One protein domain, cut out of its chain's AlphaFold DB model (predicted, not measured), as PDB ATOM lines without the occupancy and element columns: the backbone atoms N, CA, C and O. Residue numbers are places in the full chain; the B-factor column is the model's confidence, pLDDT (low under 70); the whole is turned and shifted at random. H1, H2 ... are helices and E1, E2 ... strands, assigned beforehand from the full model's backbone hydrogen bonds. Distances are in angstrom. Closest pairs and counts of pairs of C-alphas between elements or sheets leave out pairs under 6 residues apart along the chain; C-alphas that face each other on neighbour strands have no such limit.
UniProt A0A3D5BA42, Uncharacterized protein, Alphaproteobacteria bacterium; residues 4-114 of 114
ATOM      1  N   GLU A   4      -6.694 -13.969  34.971       84.12
ATOM      2  CA  GLU A   4      -5.844 -14.198  33.798       84.12
ATOM      3  C   GLU A   4      -6.183 -15.506  33.070       84.12
ATOM      4  O   GLU A   4      -6.028 -15.591  31.850       84.12
ATOM      5  N   ILE A   5      -6.724 -16.510  33.773       81.81
ATOM      6  CA  ILE A   5      -7.206 -17.747  33.141       81.81
ATOM      7  C   ILE A   5      -8.418 -17.451  32.255       81.81
ATOM      8  O   ILE A   5      -8.429 -17.852  31.090       81.81
ATOM      9  N   ILE A   6      -9.395 -16.679  32.755       83.50
ATOM     10  CA  ILE A   6     -10.545 -16.235  31.947       83.50
ATOM     11  C   ILE A   6     -10.067 -15.480  30.719       83.50
ATOM     12  O   ILE A   6     -10.541 -15.762  29.614       83.50
ATOM     13  N   LYS A   7      -9.119 -14.554  30.903       88.12
ATOM     14  CA  LYS A   7      -8.579 -13.776  29.791       88.12
ATOM     15  C   LYS A   7      -7.954 -14.674  28.735       88.12
ATOM     16  O   LYS A   7      -8.248 -14.509  27.558       88.12
ATOM     17  N   LYS A   8      -7.154 -15.664  29.134       85.31
ATOM     18  CA  LYS A   8      -6.555 -16.623  28.200       85.31
ATOM     19  C   LYS A   8      -7.609 -17.460  27.470       85.31
ATOM     20  O   LYS A   8      -7.505 -17.622  26.258       85.31
ATOM     21  N   MET A   9      -8.614 -17.973  28.182       82.62
ATOM     22  CA  MET A   9      -9.666 -18.824  27.605       82.62
ATOM     23  C   MET A   9     -10.540 -18.091  26.584       82.62
ATOM     24  O   MET A   9     -11.008 -18.710  25.632       82.62
ATOM     25  N   HIS A  10     -10.740 -16.786  26.766       84.62
ATOM     26  CA  HIS A  10     -11.639 -15.983  25.937       84.62
ATOM     27  C   HIS A  10     -10.912 -14.979  25.027       84.62
ATOM     28  O   HIS A  10     -11.552 -14.104  24.451       84.62
ATOM     29  N   ASN A  11      -9.587 -15.101  24.884       86.69
ATOM     30  CA  ASN A  11      -8.750 -14.205  24.081       86.69
ATOM     31  C   ASN A  11      -8.859 -12.711  24.480       86.69
ATOM     32  O   ASN A  11      -8.957 -11.823  23.634       86.69
ATOM     33  N   LEU A  12      -8.883 -12.436  25.789       87.94
ATOM     34  CA  LEU A  12      -8.973 -11.098  26.394       87.94
ATOM     35  C   LEU A  12      -7.649 -10.665  27.049       87.94
ATOM     36  O   LEU A  12      -7.641  -9.821  27.947       87.94
ATOM     37  N   GLN A  13      -6.514 -11.251  26.659       91.06
ATOM     38  CA  GLN A  13      -5.205 -10.835  27.166       91.06
ATOM     39  C   GLN A  13      -4.981  -9.340  26.892       91.06
ATOM     40  O   GLN A  13      -5.274  -8.843  25.805       91.06
ATOM     41  N   GLY A  14      -4.479  -8.612  27.893       89.62
ATOM     42  CA  GLY A  14      -4.272  -7.162  27.807       89.62
ATOM     43  C   GLY A  14      -5.550  -6.316  27.872       89.62
ATOM     44  O   GLY A  14      -5.453  -5.095  27.811       89.62
ATOM     45  N   ARG A  15      -6.735  -6.927  28.015       92.62
ATOM     46  CA  ARG A  15      -7.978  -6.206  28.313       92.62
ATOM     47  C   ARG A  15      -8.168  -6.067  29.818       92.62
ATOM     48  O   ARG A  15      -7.890  -7.001  30.579       92.62
ATOM     49  N   GLU A  16      -8.673  -4.915  30.230       94.50
ATOM     50  CA  GLU A  16      -9.157  -4.694  31.586       94.50
ATOM     51  C   GLU A  16     -10.596  -5.207  31.710       94.50
ATOM     52  O   GLU A  16     -11.406  -5.066  30.789       94.50
ATOM     53  N   LEU A  17     -10.877  -5.886  32.822       94.06
ATOM     54  CA  LEU A  17     -12.159  -6.525  33.096       94.06
ATOM     55  C   LEU A  17     -12.678  -6.049  34.448       94.06
ATOM     56  O   LEU A  17     -11.938  -6.052  35.432       94.06
ATOM     57  N   HIS A  18     -13.968  -5.736  34.509       95.12
ATOM     58  CA  HIS A  18     -14.655  -5.398  35.749       95.12
ATOM     59  C   HIS A  18     -15.760  -6.402  36.026       95.12
ATOM     60  O   HIS A  18     -16.489  -6.806  35.119       95.12
ATOM     61  N   TRP A  19     -15.895  -6.790  37.289       94.88
ATOM     62  CA  TRP A  19     -16.991  -7.634  37.733       94.88
ATOM     63  C   TRP A  19     -18.343  -6.999  37.435       94.88
ATOM     64  O   TRP A  19     -18.513  -5.779  37.519       94.88
ATOM     65  N   ALA A  20     -19.312  -7.848  37.108       96.50
ATOM     66  CA  ALA A  20     -20.664  -7.423  36.825       96.50
ATOM     67  C   ALA A  20     -21.708  -8.439  37.288       96.50
ATOM     68  O   ALA A  20     -21.479  -9.652  37.273       96.50
ATOM     69  N   ILE A  21     -22.883  -7.921  37.633       97.31
ATOM     70  CA  ILE A  21     -24.121  -8.684  37.723       97.31
ATOM     71  C   ILE A  21     -24.895  -8.500  36.427       97.31
ATOM     72  O   ILE A  21     -25.206  -7.384  36.010       97.31
ATOM     73  N   ILE A  22     -25.216  -9.627  35.808       97.25
ATOM     74  CA  ILE A  22     -26.103  -9.722  34.661       97.25
ATOM     75  C   ILE A  22     -27.488 -10.041  35.211       97.25
ATOM     76  O   ILE A  22     -27.713 -11.125  35.749       97.25
ATOM     77  N   GLU A  23     -28.413  -9.106  35.070       97.06
ATOM     78  CA  GLU A  23     -29.822  -9.311  35.377       97.06
ATOM     79  C   GLU A  23     -30.547  -9.669  34.084       97.06
ATOM     80  O   GLU A  23     -30.661  -8.840  33.183       97.06
ATOM     81  N   GLU A  24     -31.036 -10.902  33.981       96.56
ATOM     82  CA  GLU A  24     -31.932 -11.310  32.903       96.56
ATOM     83  C   GLU A  24     -33.360 -11.372  33.435       96.56
ATOM     84  O   GLU A  24     -33.671 -12.162  34.333       96.56
ATOM     85  N   LYS A  25     -34.228 -10.542  32.860       96.88
ATOM     86  CA  LYS A  25     -35.640 -10.442  33.206       96.88
ATOM     87  C   LYS A  25     -36.495 -10.908  32.038       96.88
ATOM     88  O   LYS A  25     -36.362 -10.419  30.919       96.88
ATOM     89  N   THR A  26     -37.384 -11.843  32.324       95.50
ATOM     90  CA  THR A  26     -38.435 -12.320  31.424       95.50
ATOM     91  C   THR A  26     -39.800 -11.909  31.984       95.50
ATOM     92  O   THR A  26     -39.888 -11.311  33.058       95.50
ATOM     93  N   LEU A  27     -40.883 -12.263  31.289       93.50
ATOM     94  CA  LEU A  27     -42.246 -12.059  31.794       93.50
ATOM     95  C   LEU A  27     -42.535 -12.818  33.102       93.50
ATOM     96  O   LEU A  27     -43.396 -12.394  33.870       93.50
ATOM     97  N   SER A  28     -41.844 -13.932  33.359       94.00
ATOM     98  CA  SER A  28     -42.138 -14.834  34.480       94.00
ATOM     99  C   SER A  28     -41.067 -14.857  35.567       94.00
ATOM    100  O   SER A  28     -41.336 -15.328  36.671       94.00
ATOM    101  N   SER A  29     -39.854 -14.380  35.285       95.88
ATOM    102  CA  SER A  29     -38.733 -14.510  36.211       95.88
ATOM    103  C   SER A  29     -37.690 -13.412  36.050       95.88
ATOM    104  O   SER A  29     -37.566 -12.765  35.012       95.88
ATOM    105  N   THR A  30     -36.916 -13.210  37.113       95.38
ATOM    106  CA  THR A  30     -35.677 -12.430  37.094       95.38
ATOM    107  C   THR A  30     -34.564 -13.323  37.616       95.38
ATOM    108  O   THR A  30     -34.741 -14.009  38.623       95.38
ATOM    109  N   THR A  31     -33.435 -13.344  36.916       95.06
ATOM    110  CA  THR A  31     -32.260 -14.136  37.287       95.06
ATOM    111  C   THR A  31     -31.025 -13.252  37.313       95.06
ATOM    112  O   THR A  31     -30.897 -12.343  36.493       95.06
ATOM    113  N   TYR A  32     -30.118 -13.539  38.244       95.25
ATOM    114  CA  TYR A  32     -28.855 -12.826  38.400       95.25
ATOM    115  C   TYR A  32     -27.698 -13.777  38.135       95.25
ATOM    116  O   TYR A  32     -27.636 -14.867  38.709       95.25
ATOM    117  N   LYS A  33     -26.783 -13.366  37.260       94.06
ATOM    118  CA  LYS A  33     -25.620 -14.160  36.857       94.06
ATOM    119  C   LYS A  33     -24.341 -13.347  37.038       94.06
ATOM    120  O   LYS A  33     -24.362 -12.139  36.800       94.06
ATOM    121  N   PRO A  34     -23.229 -13.982  37.431       94.00
ATOM    122  CA  PRO A  34     -21.939 -13.316  37.472       94.00
ATOM    123  C   PRO A  34     -21.389 -13.137  36.048       94.00
ATOM    124  O   PRO A  34     -21.522 -14.019  35.194       94.00
ATOM    125  N   GLY A  35     -20.736 -12.008  35.798       94.88
ATOM    126  CA  GLY A  35     -20.120 -11.712  34.512       94.88
ATOM    127  C   GLY A  35     -18.956 -10.738  34.605       94.88
ATOM    128  O   GLY A  35     -18.628 -10.242  35.683       94.88
ATOM    129  N   PHE A  36     -18.361 -10.444  33.450       95.56
ATOM    130  CA  PHE A  36     -17.346  -9.400  33.306       95.56
ATOM    131  C   PHE A  36     -17.719  -8.403  32.217       95.56
ATOM    132  O   PHE A  36     -17.987  -8.797  31.082       95.56
ATOM    133  N   VAL A  37     -17.668  -7.115  32.544       96.44
ATOM    134  CA  VAL A  37     -17.607  -6.037  31.551       96.44
ATOM    135  C   VAL A  37     -16.165  -5.909  31.077       96.44
ATOM    136  O   VAL A  37     -15.237  -5.959  31.884       96.44
ATOM    137  N   ILE A  38     -15.984  -5.740  29.770       95.31
ATOM    138  CA  ILE A  38     -14.678  -5.505  29.153       95.31
ATOM    139  C   ILE A  38     -14.520  -4.001  28.958       95.31
ATOM    140  O   ILE A  38     -15.346  -3.382  28.285       95.31
ATOM    141  N   GLU A  39     -13.470  -3.405  29.517       93.75
ATOM    142  CA  GLU A  39     -13.259  -1.965  29.384       93.75
ATOM    143  C   GLU A  39     -13.134  -1.553  27.904       93.75
ATOM    144  O   GLU A  39     -12.447  -2.197  27.100       93.75
ATOM    145  N   GLY A  40     -13.838  -0.479  27.535       91.88
ATOM    146  CA  GLY A  40     -13.867   0.040  26.166       91.88
ATOM    147  C   GLY A  40     -14.666  -0.814  25.172       91.88
ATOM    148  O   GLY A  40     -14.477  -0.667  23.966       91.88
ATOM    149  N   SER A  41     -15.533  -1.714  25.646       93.38
ATOM    150  CA  SER A  41     -16.358  -2.597  24.817       93.38
ATOM    151  C   SER A  41     -17.798  -2.666  25.334       93.38
ATOM    152  O   SER A  41     -18.041  -2.662  26.536       93.38
ATOM    153  N   GLU A  42     -18.765  -2.789  24.421       90.69
ATOM    154  CA  GLU A  42     -20.180  -3.027  24.762       90.69
ATOM    155  C   GLU A  42     -20.479  -4.502  25.084       90.69
ATOM    156  O   GLU A  42     -21.586  -4.853  25.499       90.69
ATOM    157  N   LEU A  43     -19.496  -5.381  24.866       93.12
ATOM    158  CA  LEU A  43     -19.596  -6.797  25.183       93.12
ATOM    159  C   LEU A  43     -19.344  -7.076  26.664       93.12
ATOM    160  O   LEU A  43     -18.427  -6.538  27.287       93.12
ATOM    161  N   VAL A  44     -20.122  -8.023  27.166       94.94
ATOM    162  CA  VAL A  44     -20.055  -8.599  28.502       94.94
ATOM    163  C   VAL A  44     -19.874 -10.103  28.364       94.94
ATOM    164  O   VAL A  44     -20.479 -10.733  27.493       94.94
ATOM    165  N   LEU A  45     -19.042 -10.679  29.224       94.00
ATOM    166  CA  LEU A  45     -18.860 -12.118  29.349       94.00
ATOM    167  C   LEU A  45     -19.818 -12.685  30.405       94.00
ATOM    168  O   LEU A  45     -19.735 -12.313  31.574       94.00
ATOM    169  N   ASP A  46     -20.677 -13.617  30.002       93.12
ATOM    170  CA  ASP A  46     -21.443 -14.493  30.894       93.12
ATOM    171  C   ASP A  46     -20.538 -15.611  31.412       93.12
ATOM    172  O   ASP A  46     -20.080 -16.439  30.618       93.12
ATOM    173  N   LEU A  47     -20.284 -15.673  32.720       89.69
ATOM    174  CA  LEU A  47     -19.424 -16.727  33.265       89.69
ATOM    175  C   LEU A  47     -20.112 -18.086  33.332       89.69
ATOM    176  O   LEU A  47     -19.448 -19.105  33.154       89.69
ATOM    177  N   LEU A  48     -21.428 -18.112  33.545       86.00
ATOM    178  CA  LEU A  48     -22.183 -19.363  33.599       86.00
ATOM    179  C   LEU A  48     -22.301 -19.979  32.207       86.00
ATOM    180  O   LEU A  48     -22.081 -21.175  32.031       86.00
ATOM    181  N   ALA A  49     -22.633 -19.157  31.212       87.19
ATOM    182  CA  ALA A  49     -22.844 -19.621  29.844       87.19
ATOM    183  C   ALA A  49     -21.586 -19.560  28.958       87.19
ATOM    184  O   ALA A  49     -21.658 -19.967  27.799       87.19
ATOM    185  N   ARG A  50     -20.457 -19.047  29.473       85.88
ATOM    186  CA  ARG A  50     -19.160 -18.926  28.773       85.88
ATOM    187  C   ARG A  50     -19.290 -18.274  27.390       85.88
ATOM    188  O   ARG A  50     -18.755 -18.762  26.396       85.88
ATOM    189  N   ARG A  51     -20.059 -17.187  27.313       88.75
ATOM    190  CA  ARG A  51     -20.392 -16.508  26.050       88.75
ATOM    191  C   ARG A  51     -20.359 -14.997  26.190       88.75
ATOM    192  O   ARG A  51     -20.635 -14.464  27.261       88.75
ATOM    193  N   PHE A  52     -20.113 -14.322  25.074       92.19
ATOM    194  CA  PHE A  52     -20.227 -12.873  24.980       92.19
ATOM    195  C   PHE A  52     -21.625 -12.447  24.534       92.19
ATOM    196  O   PHE A  52     -22.246 -13.099  23.693       92.19
ATOM    197  N   PHE A  53     -22.100 -11.326  25.064       92.19
ATOM    198  CA  PHE A  53     -23.313 -10.648  24.609       92.19
ATOM    199  C   PHE A  53     -23.235  -9.149  24.914       92.19
ATOM    200  O   PHE A  53     -22.326  -8.707  25.607       92.19
ATOM    201  N   SER A  54     -24.234  -8.382  24.483       92.56
ATOM    202  CA  SER A  54     -24.489  -7.019  24.963       92.56
ATOM    203  C   SER A  54     -25.733  -6.962  25.862       92.56
ATOM    204  O   SER A  54     -26.523  -7.919  25.944       92.56
ATOM    205  N   ALA A  55     -25.926  -5.813  26.513       92.62
ATOM    206  CA  ALA A  55     -27.211  -5.460  27.109       92.62
ATOM    207  C   ALA A  55     -28.316  -5.456  26.038       92.62
ATOM    208  O   ALA A  55     -28.061  -5.181  24.860       92.62
ATOM    209  N   ILE A  56     -29.543  -5.781  26.441       95.06
ATOM    210  CA  ILE A  56     -30.709  -5.756  25.554       95.06
ATOM    211  C   ILE A  56     -31.948  -5.316  26.327       95.06
ATOM    212  O   ILE A  56     -32.126  -5.684  27.483       95.06
ATOM    213  N   ASN A  57     -32.821  -4.543  25.685       94.69
ATOM    214  CA  ASN A  57     -34.084  -4.112  26.270       94.69
ATOM    215  C   ASN A  57     -35.221  -4.363  25.277       94.69
ATOM    216  O   ASN A  57     -35.504  -3.530  24.417       94.69
ATOM    217  N   LEU A  58     -35.837  -5.540  25.375       94.56
ATOM    218  CA  LEU A  58     -37.042  -5.904  24.638       94.56
ATOM    219  C   LEU A  58     -38.218  -6.060  25.615       94.56
ATOM    220  O   LEU A  58     -37.997  -6.384  26.783       94.56
ATOM    221  N   PRO A  59     -39.474  -5.895  25.155       92.50
ATOM    222  CA  PRO A  59     -40.651  -6.024  26.018       92.50
ATOM    223  C   PRO A  59     -40.738  -7.360  26.769       92.50
ATOM    224  O   PRO A  59     -41.135  -7.390  27.928       92.50
ATOM    225  N   GLU A  60     -40.345  -8.459  26.122       94.69
ATOM    226  CA  GLU A  60     -40.437  -9.809  26.699       94.69
ATOM    227  C   GLU A  60     -39.136 -10.292  27.348       94.69
ATOM    228  O   GLU A  60     -39.122 -11.309  28.046       94.69
ATOM    229  N   PHE A  61     -38.039  -9.571  27.112       96.06
ATOM    230  CA  PHE A  61     -36.720  -9.952  27.584       96.06
ATOM    231  C   PHE A  61     -35.813  -8.738  27.763       96.06
ATOM    232  O   PHE A  61     -35.485  -8.034  26.805       96.06
ATOM    233  N   GLN A  62     -35.346  -8.537  28.988       97.19
ATOM    234  CA  GLN A  62     -34.362  -7.517  29.317       97.19
ATOM    235  C   GLN A  62     -33.101  -8.178  29.855       97.19
ATOM    236  O   GLN A  62     -33.166  -9.137  30.625       97.19
ATOM    237  N   ARG A  63     -31.955  -7.634  29.462       96.50
ATOM    238  CA  ARG A  63     -30.654  -7.953  30.028       96.50
ATOM    239  C   ARG A  63     -29.969  -6.661  30.432       96.50
ATOM    240  O   ARG A  63     -29.477  -5.931  29.569       96.50
ATOM    241  N   ASN A  64     -29.930  -6.421  31.734       96.06
ATOM    242  CA  ASN A  64     -29.285  -5.261  32.334       96.06
ATOM    243  C   ASN A  64     -27.956  -5.677  32.960       96.06
ATOM    244  O   ASN A  64     -27.806  -6.808  33.428       96.06
ATOM    245  N   ILE A  65     -26.993  -4.760  32.955       96.88
ATOM    246  CA  ILE A  65     -25.628  -5.008  33.414       96.88
ATOM    247  C   ILE A  65     -25.300  -3.992  34.493       96.88
ATOM    248  O   ILE A  65     -25.399  -2.789  34.258       96.88
ATOM    249  N   TYR A  66     -24.890  -4.482  35.656       96.88
ATOM    250  CA  TYR A  66     -24.521  -3.652  36.795       96.88
ATOM    251  C   TYR A  66     -23.077  -3.949  37.172       96.88
ATOM    252  O   TYR A  66     -22.738  -5.111  37.397       96.88
ATOM    253  N   LEU A  67     -22.229  -2.921  37.254       97.06
ATOM    254  CA  LEU A  67     -20.875  -3.091  37.780       97.06
ATOM    255  C   LEU A  67     -20.946  -3.589  39.222       97.06
ATOM    256  O   LEU A  67     -21.783  -3.140  40.007       97.06
ATOM    257  N   ALA A  68     -20.063  -4.515  39.559       97.06
ATOM    258  CA  ALA A  68     -20.097  -5.230  40.819       97.06
ATOM    259  C   ALA A  68     -18.719  -5.283  41.472       97.06
ATOM    260  O   ALA A  68     -17.694  -5.090  40.816       97.06
ATOM    261  N   ASP A  69     -18.722  -5.558  42.768       95.19
ATOM    262  CA  ASP A  69     -17.545  -5.978  43.513       95.19
ATOM    263  C   ASP A  69     -17.653  -7.465  43.846       95.19
ATOM    264  O   ASP A  69     -18.744  -8.017  44.016       95.19
ATOM    265  N   GLN A  70     -16.495  -8.111  43.932       91.31
ATOM    266  CA  GLN A  70     -16.375  -9.469  44.434       91.31
ATOM    267  C   GLN A  70     -15.979  -9.426  45.904       91.31
ATOM    268  O   GLN A  70     -15.029  -8.742  46.285       91.31
ATOM    269  N   ILE A  71     -16.678 -10.214  46.708       89.38
ATOM    270  CA  ILE A  71     -16.411 -10.401  48.127       89.38
ATOM    271  C   ILE A  71     -16.142 -11.895  48.328       89.38
ATOM    272  O   ILE A  71     -17.037 -12.724  48.151       89.38
ATOM    273  N   GLU A  72     -14.893 -12.246  48.638       80.94
ATOM    274  CA  GLU A  72     -14.471 -13.629  48.898       80.94
ATOM    275  C   GLU A  72     -14.537 -13.924  50.412       80.94
ATOM    276  O   GLU A  72     -13.871 -13.262  51.203       80.94
ATOM    277  N   ASN A  73     -15.342 -14.920  50.802       74.31
ATOM    278  CA  ASN A  73     -15.360 -15.579  52.119       74.31
ATOM    279  C   ASN A  73     -15.393 -17.112  51.887       74.31
ATOM    280  O   ASN A  73     -14.846 -17.588  50.896       74.31
ATOM    281  N   GLU A  74     -16.060 -17.908  52.737       75.19
ATOM    282  CA  GLU A  74     -16.356 -19.334  52.451       75.19
ATOM    283  C   GLU A  74     -17.143 -19.525  51.138       75.19
ATOM    284  O   GLU A  74     -17.040 -20.546  50.462       75.19
ATOM    285  N   MET A  75     -17.908 -18.498  50.765       85.06
ATOM    286  CA  MET A  75     -18.622 -18.362  49.500       85.06
ATOM    287  C   MET A  75     -18.086 -17.137  48.755       85.06
ATOM    288  O   MET A  75     -17.583 -16.192  49.366       85.06
ATOM    289  N   VAL A  76     -18.252 -17.118  47.436       87.44
ATOM    290  CA  VAL A  76     -17.987 -15.943  46.606       87.44
ATOM    291  C   VAL A  76     -19.299 -15.207  46.383       87.44
ATOM    292  O   VAL A  76     -20.221 -15.740  45.765       87.44
ATOM    293  N   ALA A  77     -19.377 -13.973  46.872       91.69
ATOM    294  CA  ALA A  77     -20.480 -13.073  46.576       91.69
ATOM    295  C   ALA A  77     -20.047 -12.058  45.514       91.69
ATOM    296  O   ALA A  77     -19.004 -11.418  45.647       91.69
ATOM    297  N   ILE A  78     -20.857 -11.900  44.471       94.12
ATOM    298  CA  ILE A  78     -20.741 -10.799  43.512       94.12
ATOM    299  C   ILE A  78     -21.918  -9.871  43.779       94.12
ATOM    300  O   ILE A  78     -23.065 -10.317  43.745       94.12
ATOM    301  N   VAL A  79     -21.642  -8.605  44.079       95.75
ATOM    302  CA  VAL A  79     -22.648  -7.645  44.555       95.75
ATOM    303  C   VAL A  79     -22.569  -6.382  43.712       95.75
ATOM    304  O   VAL A  79     -21.494  -5.798  43.579       95.75
ATOM    305  N   ALA A  80     -23.691  -5.956  43.129       97.19
ATOM    306  CA  ALA A  80     -23.725  -4.729  42.343       97.19
ATOM    307  C   ALA A  80     -23.401  -3.503  43.215       97.19
ATOM    308  O   ALA A  80     -23.935  -3.346  44.313       97.19
ATOM    309  N   LYS A  81     -22.551  -2.609  42.696       95.94
ATOM    310  CA  LYS A  81     -22.047  -1.422  43.410       95.94
ATOM    311  C   LYS A  81     -23.148  -0.438  43.779       95.94
ATOM    312  O   LYS A  81     -23.118   0.164  44.847       95.94
ATOM    313  N   GLU A  82     -24.102  -0.265  42.874       94.12
ATOM    314  CA  GLU A  82     -25.173   0.726  43.005       94.12
ATOM    315  C   GLU A  82     -26.407   0.173  43.730       94.12
ATOM    316  O   GLU A  82     -27.222   0.946  44.227       94.12
ATOM    317  N   ASP A  83     -26.550  -1.154  43.808       92.81
ATOM    318  CA  ASP A  83     -27.712  -1.805  44.412       92.81
ATOM    319  C   ASP A  83     -27.365  -3.196  44.975       92.81
ATOM    320  O   ASP A  83     -27.423  -4.196  44.251       92.81
ATOM    321  N   PRO A  84     -27.078  -3.299  46.284       92.31
ATOM    322  CA  PRO A  84     -26.732  -4.566  46.925       92.31
ATOM    323  C   PRO A  84     -27.823  -5.646  46.872       92.31
ATOM    324  O   PRO A  84     -27.533  -6.815  47.124       92.31
ATOM    325  N   SER A  85     -29.078  -5.297  46.549       93.38
ATOM    326  CA  SER A  85     -30.136  -6.299  46.346       93.38
ATOM    327  C   SER A  85     -29.895  -7.160  45.100       93.38
ATOM    328  O   SER A  85     -30.415  -8.274  45.006       93.38
ATOM    329  N   LYS A  86     -29.065  -6.673  44.168       95.12
ATOM    330  CA  LYS A  86     -28.625  -7.387  42.970       95.12
ATOM    331  C   LYS A  86     -27.303  -8.071  43.266       95.12
ATOM    332  O   LYS A  86     -26.229  -7.476  43.179       95.12
ATOM    333  N   GLN A  87     -27.393  -9.343  43.621       94.88
ATOM    334  CA  GLN A  87     -26.230 -10.146  43.962       94.88
ATOM    335  C   GLN A  87     -26.400 -11.596  43.529       94.88
ATOM    336  O   GLN A  87     -27.511 -12.092  43.339       94.88
ATOM    337  N   THR A  88     -25.273 -12.287  43.416       93.31
ATOM    338  CA  THR A  88     -25.227 -13.743  43.316       93.31
ATOM    339  C   THR A  88     -24.222 -14.277  44.325       93.31
ATOM    340  O   THR A  88     -23.184 -13.656  44.562       93.31
ATOM    341  N   ILE A  89     -24.556 -15.405  44.947       91.81
ATOM    342  CA  ILE A  89     -23.716 -16.078  45.934       91.81
ATOM    343  C   ILE A  89     -23.444 -17.473  45.399       91.81
ATOM    344  O   ILE A  89     -24.371 -18.222  45.090       91.81
ATOM    345  N   LEU A  90     -22.166 -17.801  45.268       88.31
ATOM    346  CA  LEU A  90     -21.699 -19.012  44.614       88.31
ATOM    347  C   LEU A  90     -20.679 -19.706  45.520       88.31
ATOM    348  O   LEU A  90     -19.928 -19.022  46.222       88.31
ATOM    349  N   PRO A  91     -20.631 -21.048  45.537       85.06
ATOM    350  CA  PRO A  91     -19.545 -21.765  46.195       85.06
ATOM    351  C   PRO A  91     -18.193 -21.298  45.657       85.06
ATOM    352  O   PRO A  91     -18.079 -21.023  44.465       85.06
ATOM    353  N   ALA A  92     -17.150 -21.247  46.487       79.56
ATOM    354  CA  ALA A  92     -15.811 -20.913  45.992       79.56
ATOM    355  C   ALA A  92     -15.359 -21.855  44.856       79.56
ATOM    356  O   ALA A  92     -14.783 -21.399  43.870       79.56
ATOM    357  N   SER A  93     -15.744 -23.134  44.942       77.00
ATOM    358  CA  SER A  93     -15.485 -24.161  43.923       77.00
ATOM    359  C   SER A  93     -16.165 -23.899  42.576       77.00
ATOM    360  O   SER A  93     -15.693 -24.384  41.556       77.00
ATOM    361  N   PHE A  94     -17.244 -23.109  42.532       78.62
ATOM    362  CA  PHE A  94     -17.903 -22.758  41.270       78.62
ATOM    363  C   PHE A  94     -16.936 -22.056  40.314       78.62
ATOM    364  O   PHE A  94     -16.978 -22.254  39.101       78.62
ATOM    365  N   LEU A  95     -16.063 -21.209  40.860       71.50
ATOM    366  CA  LEU A  95     -15.100 -20.513  40.032       71.50
ATOM    367  C   LEU A  95     -14.067 -21.488  39.455       71.50
ATOM    368  O   LEU A  95     -13.716 -21.351  38.286       71.50
ATOM    369  N   ASP A  96     -13.649 -22.500  40.217       73.56
ATOM    370  CA  ASP A  96     -12.743 -23.544  39.726       73.56
ATOM    371  C   ASP A  96     -13.342 -24.271  38.514       73.56
ATOM    372  O   ASP A  96     -12.653 -24.444  37.506       73.56
ATOM    373  N   ASP A  97     -14.644 -24.572  38.540       72.44
ATOM    374  CA  ASP A  97     -15.355 -25.177  37.406       72.44
ATOM    375  C   ASP A  97     -15.367 -24.267  36.169       72.44
ATOM    376  O   ASP A  97     -15.232 -24.737  35.035       72.44
ATOM    377  N   VAL A  98     -15.520 -22.951  36.357       70.31
ATOM    378  CA  VAL A  98     -15.455 -21.960  35.267       70.31
ATOM    379  C   VAL A  98     -14.038 -21.861  34.691       70.31
ATOM    380  O   VAL A  98     -13.889 -21.679  33.479       70.31
ATOM    381  N   TYR A  99     -13.009 -21.995  35.530       66.19
ATOM    382  CA  TYR A  99     -11.602 -21.886  35.135       66.19
ATOM    383  C   TYR A  99     -11.025 -23.152  34.522       66.19
ATOM    384  O   TYR A  99     -10.000 -23.062  33.840       66.19
ATOM    385  N   GLN A 100     -11.635 -24.318  34.743       65.75
ATOM    386  CA  GLN A 100     -11.156 -25.530  34.104       65.75
ATOM    387  C   GLN A 100     -11.364 -25.442  32.585       65.75
ATOM    388  O   GLN A 100     -12.498 -25.281  32.105       65.75
ATOM    389  N   PRO A 101     -10.284 -25.566  31.788       56.78
ATOM    390  CA  PRO A 101     -10.417 -25.760  30.358       56.78
ATOM    391  C   PRO A 101     -11.258 -27.018  30.140       56.78
ATOM    392  O   PRO A 101     -10.826 -28.117  30.466       56.78
ATOM    393  N   ALA A 102     -12.454 -26.873  29.565       58.00
ATOM    394  CA  ALA A 102     -13.323 -28.000  29.210       58.00
ATOM    395  C   ALA A 102     -12.805 -28.758  27.973       58.00
ATOM    396  O   ALA A 102     -13.572 -29.199  27.118       58.00
ATOM    397  N   TRP A 103     -11.485 -28.839  27.819       58.47
ATOM    398  CA  TRP A 103     -10.869 -29.617  26.763       58.47
ATOM    399  C   TRP A 103     -10.854 -31.057  27.236       58.47
ATOM    400  O   TRP A 103     -10.195 -31.396  28.218       58.47
ATOM    401  N   TYR A 104     -11.606 -31.893  26.533       62.91
ATOM    402  CA  TYR A 104     -11.587 -33.322  26.768       62.91
ATOM    403  C   TYR A 104     -10.150 -33.847  26.668       62.91
ATOM    404  O   TYR A 104      -9.478 -33.678  25.649       62.91
ATOM    405  N   THR A 105      -9.701 -34.502  27.734       63.53
ATOM    406  CA  THR A 105      -8.494 -35.326  27.743       63.53
ATOM    407  C   THR A 105      -8.845 -36.656  28.409       63.53
ATOM    408  O   THR A 105      -9.667 -36.650  29.324       63.53
ATOM    409  N   PRO A 106      -8.238 -37.788  28.019       74.75
ATOM    410  CA  PRO A 106      -8.476 -39.061  28.707       74.75
ATOM    411  C   PRO A 106      -8.205 -38.987  30.221       74.75
ATOM    412  O   PRO A 106      -8.951 -39.537  31.017       74.75
ATOM    413  N   SER A 107      -7.205 -38.202  30.638       72.44
ATOM    414  CA  SER A 107      -6.910 -37.936  32.054       72.44
ATOM    415  C   SER A 107      -8.009 -37.168  32.798       72.44
ATOM    416  O   SER A 107      -8.061 -37.221  34.022       72.44
ATOM    417  N   LEU A 108      -8.872 -36.432  32.090       67.50
ATOM    418  CA  LEU A 108      -9.994 -35.711  32.695       67.50
ATOM    419  C   LEU A 108     -11.109 -36.675  33.125       67.50
ATOM    420  O   LEU A 108     -11.722 -36.458  34.166       67.50
ATOM    421  N   GLU A 109     -11.348 -37.755  32.368       68.94
ATOM    422  CA  GLU A 109     -12.304 -38.803  32.765       68.94
ATOM    423  C   GLU A 109     -11.891 -39.440  34.092       68.94
ATOM    424  O   GLU A 109     -12.711 -39.564  35.001       68.94
ATOM    425  N   GLU A 110     -10.603 -39.765  34.226       71.00
ATOM    426  CA  GLU A 110     -10.041 -40.337  35.450       71.00
ATOM    427  C   GLU A 110     -10.160 -39.396  36.651       71.00
ATOM    428  O   GLU A 110     -10.228 -39.892  37.760       71.00
ATOM    429  N   GLN A 111     -10.195 -38.072  36.462       64.19
ATOM    430  CA  GLN A 111     -10.312 -37.094  37.554       64.19
ATOM    431  C   GLN A 111     -11.761 -36.821  37.981       64.19
ATOM    432  O   GLN A 111     -11.997 -36.512  39.145       64.19
ATOM    433  N   ILE A 112     -12.719 -36.901  37.050       63.75
ATOM    434  CA  ILE A 112     -14.137 -36.586  37.304       63.75
ATOM    435  C   ILE A 112     -14.901 -37.792  37.866       63.75
ATOM    436  O   ILE A 112     -15.861 -37.614  38.610       63.75
ATOM    437  N   LEU A 113     -14.514 -39.013  37.489       63.69
ATOM    438  CA  LEU A 113     -15.244 -40.241  37.824       63.69
ATOM    439  C   LEU A 113     -14.805 -40.903  39.148       63.69
ATOM    440  O   LEU A 113     -15.218 -42.038  39.402       63.69
ATOM    441  N   ILE A 114     -13.980 -40.234  39.966       46.69
ATOM    442  CA  ILE A 114     -13.548 -40.717  41.297       46.69
ATOM    443  C   ILE A 114     -14.554 -40.318  42.374       46.69
ATOM    444  O   ILE A 114     -14.892 -39.116  42.448       46.69
TER     445      ILE A 114
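What this domain is: This is residues 4 to 114 of the 114 residues of an uncharacterized protein of Alphaproteobacteria bacterium (UniProt A0A3D5BA42). A strongly twisted sheet folds over on itself at a bend in its long strand E6, so that E7 and E8 come partly over E1 and E2. H1 and H2, two short helices at one end, graze this body, and the tail, residues 102 to 114 with H3, sticks out free beyond them. The printed part has 111 residues with three named helices and eight named strands, in the order H1, E1 to E8, H2, H3; the class is mixed. The sheet is branched and its neighbour pairs are antiparallel, in two meanders, E1 to E4 and E5 to E8, each strand the antiparallel neighbour of the one before. The whole is only just compact, close to loose, with a radius of gyration of the C-alphas of 15.4 A, and elongated, spanning 46 by 30 by 29 A.

How they stand to each other: H1, residues 4 to 9, is only just on the sheet, with 5 pairs of C-alphas within 10 A, and only grazes it. E1, residues 17 to 26, has E2, residues 30 to 38, on one side, with N 20 and O 35 2.9 A apart, and E6, residues 61 to 72, on the other, with N 23 and O 64 2.9 A apart. E2 bends by 62 degrees at residue 34 and pairs with E3, residues 44 to 46, where N 45 and O 36 are 2.8 A apart. E3 pairs with the edge strand E4, residues 51 to 53, where N 44 and O 53 are 2.8 A apart. E5, residues 56 to 58, pairs with E6, with N 63 and O 56 2.8 A apart. E6 bends by 63 degrees at residue 67; its residues 68 to 72 pair with E7, residues 75 to 80, where N 71 and O 77 are 2.8 A apart. E7 pairs with E8, residues 87 to 91, where N 76 and O 90 are 2.8 A apart. The closest C-alphas of E2 and E8, Tyr 32 and Thr 88, are 6.2 A apart. H2, residues 92 to 99, only grazes the sheet. H1 and H2 are close but not clearly touching; their closest C-alphas, Ile 5 and Tyr 99, are 6.4 A apart. H3, residues 106 to 112, is apart from H2. Every O i to N i+4 pair is within hydrogen-bond range in H1, 3 of 4 in H2 and 2 of 3 in H3.

Where its parts are: H1 begins at C-alpha 4 (-5.844, -14.198, 33.798). E1 measures 27.0 A, E2 23.5 A, E6 31.0 A, E7 16.2 A and E8 13.6 A. H3 ends at C-alpha 112 (-14.137, -36.586, 37.304).

The domain as a whole: The C-alphas farthest apart, Pro 59 and Glu 110, are 46.9 A apart. The printed part has no cut, and no link is long. Residues 99 to 105, 108 to 109 and 111 to 114 have pLDDT under 70.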